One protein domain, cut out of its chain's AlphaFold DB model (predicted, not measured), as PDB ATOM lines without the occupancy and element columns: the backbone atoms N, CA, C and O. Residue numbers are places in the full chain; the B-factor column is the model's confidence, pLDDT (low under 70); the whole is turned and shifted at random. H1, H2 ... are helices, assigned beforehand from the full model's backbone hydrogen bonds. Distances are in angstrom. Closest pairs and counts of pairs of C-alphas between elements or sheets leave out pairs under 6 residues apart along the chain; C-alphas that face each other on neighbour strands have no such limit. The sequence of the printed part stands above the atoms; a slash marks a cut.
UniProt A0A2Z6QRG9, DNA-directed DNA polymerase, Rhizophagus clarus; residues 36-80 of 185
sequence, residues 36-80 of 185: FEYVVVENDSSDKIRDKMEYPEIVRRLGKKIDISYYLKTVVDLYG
ATOM      1  N   PHE A  36      19.558 -25.157   8.399       67.38
ATOM      2  CA  PHE A  36      20.318 -25.527   7.214       67.38
ATOM      3  C   PHE A  36      21.767 -25.071   7.370       67.38
ATOM      4  O   PHE A  36      22.058 -24.122   8.103       67.38
ATOM      5  N   GLU A  37      22.667 -25.785   6.706       75.19
ATOM      6  CA  GLU A  37      24.095 -25.493   6.711       75.19
ATOM      7  C   GLU A  37      24.428 -24.447   5.643       75.19
ATOM      8  O   GLU A  37      23.914 -24.497   4.525       75.19
ATOM      9  N   TYR A  38      25.292 -23.497   5.993       80.94
ATOM     10  CA  TYR A  38      25.768 -22.462   5.085       80.94
ATOM     11  C   TYR A  38      27.254 -22.189   5.324       80.94
ATOM     12  O   TYR A  38      27.778 -22.391   6.421       80.94
ATOM     13  N   VAL A  39      27.916 -21.678   4.291       82.19
ATOM     14  CA  VAL A  39      29.286 -21.171   4.347       82.19
ATOM     15  C   VAL A  39      29.336 -19.726   3.869       82.19
ATOM     16  O   VAL A  39      28.510 -19.301   3.066       82.19
ATOM     17  N   VAL A  40      30.296 -18.959   4.376       83.62
ATOM     18  CA  VAL A  40      30.534 -17.580   3.939       83.62
ATOM     19  C   VAL A  40      31.531 -17.595   2.783       83.62
ATOM     20  O   VAL A  40      32.626 -18.136   2.923       83.62
ATOM     21  N   VAL A  41      31.152 -17.033   1.637       84.31
ATOM     22  CA  VAL A  41      31.980 -16.943   0.427       84.31
ATOM     23  C   VAL A  41      32.619 -15.570   0.254       84.31
ATOM     24  O   VAL A  41      32.079 -14.559   0.703       84.31
ATOM     25  N   GLU A  42      33.767 -15.531  -0.420       85.75
ATOM     26  CA  GLU A  42      34.397 -14.284  -0.846       85.75
ATOM     27  C   GLU A  42      33.456 -13.571  -1.814       85.75
ATOM     28  O   GLU A  42      33.073 -14.100  -2.861       85.75
ATOM     29  N   ASN A  43      33.053 -12.365  -1.435       80.00
ATOM     30  CA  ASN A  43      32.227 -11.509  -2.261       80.00
ATOM     31  C   ASN A  43      32.581 -10.053  -1.957       80.00
ATOM     32  O   ASN A  43      32.300  -9.555  -0.863       80.00
ATOM     33  N   ASP A  44      33.176  -9.388  -2.940       77.12
ATOM     34  CA  ASP A  44      33.612  -7.992  -2.839       77.12
ATOM     35  C   ASP A  44      32.455  -7.006  -3.074       77.12
ATOM     36  O   ASP A  44      32.604  -5.804  -2.883       77.12
ATOM     37  N   SER A  45      31.282  -7.503  -3.490       72.25
ATOM     38  CA  SER A  45      30.134  -6.659  -3.848       72.25
ATOM     39  C   SER A  45      29.253  -6.236  -2.666       72.25
ATOM     40  O   SER A  45      28.403  -5.360  -2.828       72.25
ATOM     41  N   SER A  46      29.404  -6.847  -1.486       69.19
ATOM     42  CA  SER A  46      28.587  -6.526  -0.308       69.19
ATOM     43  C   SER A  46      29.332  -6.815   0.984       69.19
ATOM     44  O   SER A  46      29.809  -7.925   1.184       69.19
ATOM     45  N   ASP A  47      29.338  -5.866   1.917       74.88
ATOM     46  CA  ASP A  47      29.892  -6.070   3.264       74.88
ATOM     47  C   ASP A  47      28.959  -6.874   4.182       74.88
ATOM     48  O   ASP A  47      29.349  -7.328   5.259       74.88
ATOM     49  N   LYS A  48      27.700  -7.073   3.777       78.12
ATOM     50  CA  LYS A  48      26.713  -7.785   4.590       78.12
ATOM     51  C   LYS A  48      26.988  -9.282   4.532       78.12
ATOM     52  O   LYS A  48      26.768  -9.903   3.500       78.12
ATOM     53  N   ILE A  49      27.339  -9.884   5.672       72.44
ATOM     54  CA  ILE A  49      27.624 -11.329   5.793       72.44
ATOM     55  C   ILE A  49      26.500 -12.177   5.186       72.44
ATOM     56  O   ILE A  49      26.775 -13.135   4.480       72.44
ATOM     57  N   ARG A  50      25.230 -11.800   5.395       72.88
ATOM     58  CA  ARG A  50      24.078 -12.537   4.847       72.88
ATOM     59  C   ARG A  50      24.088 -12.630   3.318       72.88
ATOM     60  O   ARG A  50      23.608 -13.613   2.778       72.88
ATOM     61  N   ASP A  51      24.628 -11.627   2.632       78.19
ATOM     62  CA  ASP A  51      24.757 -11.632   1.170       78.19
ATOM     63  C   ASP A  51      25.965 -12.467   0.696       78.19
ATOM     64  O   ASP A  51      26.118 -12.712  -0.497       78.19
ATOM     65  N   LYS A  52      26.826 -12.885   1.629       84.62
ATOM     66  CA  LYS A  52      27.962 -13.785   1.415       84.62
ATOM     67  C   LYS A  52      27.660 -15.222   1.849       84.62
ATOM     68  O   LYS A  52      28.525 -16.076   1.721       84.62
ATOM     69  N   MET A  53      26.485 -15.499   2.419       84.50
ATOM     70  CA  MET A  53      26.118 -16.844   2.870       84.50
ATOM     71  C   MET A  53      25.596 -17.667   1.696       84.50
ATOM     72  O   MET A  53      24.627 -17.280   1.048       84.50
ATOM     73  N   GLU A  54      26.194 -18.827   1.470       81.12
ATOM     74  CA  GLU A  54      25.826 -19.744   0.398       81.12
ATOM     75  C   GLU A  54      25.761 -21.182   0.926       81.12
ATOM     76  O   GLU A  54      26.451 -21.546   1.882       81.12
ATOM     77  N   TYR A  55      24.960 -22.034   0.290       78.19
ATOM     78  CA  TYR A  55      24.957 -23.461   0.594       78.19
ATOM     79  C   TYR A  55      26.271 -24.111   0.139       78.19
ATOM     80  O   TYR A  55      26.712 -23.858  -0.989       78.19
ATOM     81  N   PRO A  56      26.869 -25.008   0.944       74.81
ATOM     82  CA  PRO A  56      28.121 -25.683   0.592       74.81
ATOM     83  C   PRO A  56      28.061 -26.402  -0.765       74.81
ATOM     84  O   PRO A  56      29.020 -26.373  -1.538       74.81
ATOM     85  N   GLU A  57      26.911 -27.003  -1.083       71.88
ATOM     86  CA  GLU A  57      26.624 -27.670  -2.361       71.88
ATOM     87  C   GLU A  57      26.834 -26.726  -3.562       71.88
ATOM     88  O   GLU A  57      27.432 -27.090  -4.576       71.88
ATOM     89  N   ILE A  58      26.395 -25.476  -3.419       70.88
ATOM     90  CA  ILE A  58      26.380 -24.461  -4.476       70.88
ATOM     91  C   ILE A  58      27.746 -23.827  -4.644       70.88
ATOM     92  O   ILE A  58      28.208 -23.642  -5.770       70.88
ATOM     93  N   VAL A  59      28.444 -23.598  -3.532       72.69
ATOM     94  CA  VAL A  59      29.855 -23.205  -3.550       72.69
ATOM     95  C   VAL A  59      30.683 -24.217  -4.333       72.69
ATOM     96  O   VAL A  59      31.475 -23.827  -5.189       72.69
ATOM     97  N   ARG A  60      30.444 -25.516  -4.113       69.44
ATOM     98  CA  ARG A  60      31.136 -26.598  -4.826       69.44
ATOM     99  C   ARG A  60      30.800 -26.640  -6.314       69.44
ATOM    100  O   ARG A  60      31.719 -26.765  -7.115       69.44
ATOM    101  N   ARG A  61      29.518 -26.552  -6.688       70.31
ATOM    102  CA  ARG A  61      29.094 -26.610  -8.102       70.31
ATOM    103  C   ARG A  61      29.580 -25.413  -8.909       70.31
ATOM    104  O   ARG A  61      30.007 -25.578 -10.045       70.31
ATOM    105  N   LEU A  62      29.517 -24.221  -8.321       71.00
ATOM    106  CA  LEU A  62      29.882 -22.973  -8.991       71.00
ATOM    107  C   LEU A  62      31.363 -22.605  -8.818       71.00
ATOM    108  O   LEU A  62      31.802 -21.604  -9.378       71.00
ATOM    109  N   GLY A  63      32.131 -23.376  -8.039       71.19
ATOM    110  CA  GLY A  63      33.541 -23.092  -7.764       71.19
ATOM    111  C   GLY A  63      33.765 -21.762  -7.036       71.19
ATOM    112  O   GLY A  63      34.793 -21.116  -7.241       71.19
ATOM    113  N   LYS A  64      32.801 -21.324  -6.213       80.38
ATOM    114  CA  LYS A  64      32.921 -20.087  -5.427       80.38
ATOM    115  C   LYS A  64      34.004 -20.260  -4.356       80.38
ATOM    116  O   LYS A  64      34.171 -21.342  -3.794       80.38
ATOM    117  N   LYS A  65      34.743 -19.191  -4.057       79.81
ATOM    118  CA  LYS A  65      35.770 -19.202  -3.007       79.81
ATOM    119  C   LYS A  65      35.141 -18.934  -1.648       79.81
ATOM    120  O   LYS A  65      34.299 -18.055  -1.526       79.81
ATOM    121  N   ILE A  66      35.548 -19.689  -0.636       80.75
ATOM    122  CA  ILE A  66      35.111 -19.486   0.751       80.75
ATOM    123  C   ILE A  66      35.925 -18.338   1.356       80.75
ATOM    124  O   ILE A  66      37.142 -18.299   1.184       80.75
ATOM    125  N   ASP A  67      35.271 -17.438   2.089       80.75
ATOM    126  CA  ASP A  67      35.927 -16.351   2.821       80.75
ATOM    127  C   ASP A  67      36.567 -16.910   4.097       80.75
ATOM    128  O   ASP A  67      35.971 -16.959   5.174       80.75
ATOM    129  N   ILE A  68      37.802 -17.392   3.967       76.19
ATOM    130  CA  ILE A  68      38.562 -17.972   5.083       76.19
ATOM    131  C   ILE A  68      38.895 -16.897   6.132       76.19
ATOM    132  O   ILE A  68      38.952 -17.194   7.329       76.19
ATOM    133  N   SER A  69      39.072 -15.642   5.702       77.12
ATOM    134  CA  SER A  69      39.360 -14.505   6.584       77.12
ATOM    135  C   SER A  69      38.242 -14.302   7.606       77.12
ATOM    136  O   SER A  69      38.523 -14.115   8.789       77.12
ATOM    137  N   TYR A  70      36.981 -14.440   7.190       79.06
ATOM    138  CA  TYR A  70      35.828 -14.364   8.085       79.06
ATOM    139  C   TYR A  70      35.896 -15.374   9.246       79.06
ATOM    140  O   TYR A  70      35.725 -15.009  10.416       79.06
ATOM    141  N   TYR A  71      36.190 -16.644   8.953       75.94
ATOM    142  CA  TYR A  71      36.272 -17.691   9.978       75.94
ATOM    143  C   TYR A  71      37.479 -17.500  10.896       75.94
ATOM    144  O   TYR A  71      37.355 -17.649  12.112       75.94
ATOM    145  N   LEU A  72      38.628 -17.106  10.340       70.44
ATOM    146  CA  LEU A  72      39.820 -16.794  11.126       70.44
ATOM    147  C   LEU A  72      39.594 -15.588  12.036       70.44
ATOM    148  O   LEU A  72      39.932 -15.657  13.212       70.44
ATOM    149  N   LYS A  73      38.970 -14.518  11.535       76.69
ATOM    150  CA  LYS A  73      38.598 -13.348  12.336       76.69
ATOM    151  C   LYS A  73      37.672 -13.736  13.483       76.69
ATOM    152  O   LYS A  73      37.938 -13.357  14.612       76.69
ATOM    153  N   THR A  74      36.659 -14.561  13.224       70.75
ATOM    154  CA  THR A  74      35.756 -15.063  14.274       70.75
ATOM    155  C   THR A  74      36.519 -15.832  15.355       70.75
ATOM    156  O   THR A  74      36.279 -15.646  16.545       70.75
ATOM    157  N   VAL A  75      37.475 -16.675  14.954       67.56
ATOM    158  CA  VAL A  75      38.355 -17.381  15.892       67.56
ATOM    159  C   VAL A  75      39.279 -16.408  16.622       67.56
ATOM    160  O   VAL A  75      39.509 -16.589  17.801       67.56
ATOM    161  N   VAL A  76      39.792 -15.355  15.998       72.19
ATOM    162  CA  VAL A  76      40.630 -14.361  16.688       72.19
ATOM    163  C   VAL A  76      39.804 -13.530  17.678       72.19
ATOM    164  O   VAL A  76      40.215 -13.381  18.825       72.19
ATOM    165  N   ASP A  77      38.617 -13.068  17.286       70.38
ATOM    166  CA  ASP A  77      37.713 -12.252  18.107       70.38
ATOM    167  C   ASP A  77      37.222 -13.024  19.346       70.38
ATOM    168  O   ASP A  77      37.217 -12.492  20.457       70.38
ATOM    169  N   LEU A  78      36.906 -14.319  19.198       65.44
ATOM    170  CA  LEU A  78      36.566 -15.205  20.322       65.44
ATOM    171  C   LEU A  78      37.697 -15.337  21.356       65.44
ATOM    172  O   LEU A  78      37.440 -15.676  22.510       65.44
ATOM    173  N   TYR A  79      38.942 -15.093  20.949       54.09
ATOM    174  CA  TYR A  79      40.128 -15.229  21.794       54.09
ATOM    175  C   TYR A  79      40.700 -13.863  22.221       54.09
ATOM    176  O   TYR A  79      41.545 -13.829  23.113       54.09
ATOM    177  N   GLY A  80      40.228 -12.759  21.627       55.16
ATOM    178  CA  GLY A  80      40.642 -11.382  21.922       55.16
ATOM    179  C   GLY A  80      39.855 -10.693  23.043       55.16
ATOM    180  O   GLY A  80      40.359  -9.753  23.651       55.16
TER     181      GLY A  80
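Overview. This is residues 36 to 80 of the 185 residues of the protein "DNA-directed DNA polymerase" of Rhizophagus clarus (UniProt A0A2Z6QRG9). What is the shape? H3 sticks out as an arm, its residues 72 to 80 standing free, from a small body of loops with the short helices H1 and H2. How is it built? The printed part has 45 residues with three named helices in the order H1, H2, H3 and no named strand, all helix in class. It is only just compact, close to loose, with a radius of gyration of the C-alphas of 11.2 A, spanning 35 by 21 by 18 A.

Along the chain. Where is the longest helix? H3, residues 68 to 80, runs 18.2 A from C-alpha 68 at (38.562, -17.972, 5.083) to C-alpha 80 at (40.642, -11.382, 21.922). And the others? H2 is residues 56 to 62, and H1 is residues 49 to 52.

Arrangement. Do helices touch? H3, H2 and H1 are apart, with no C-alphas within 8 A. What pairs? Residues 39 to 40 pair with 53 to 54, antiparallel. Are helix backbones within hydrogen-bond range? Every O i to N i+4 pair is in H2, and 8 of 9 in H3; H1 is too short for one.

Size, cuts and confidence. How large? The farthest C-alphas, of Arg 61 and Gly 80, are 35.6 A apart. Any cut or low confidence? The printed part has no cut, and both links are tight. Residues 36, 46, 60, 75 and 78 to 80 have pLDDT under 70.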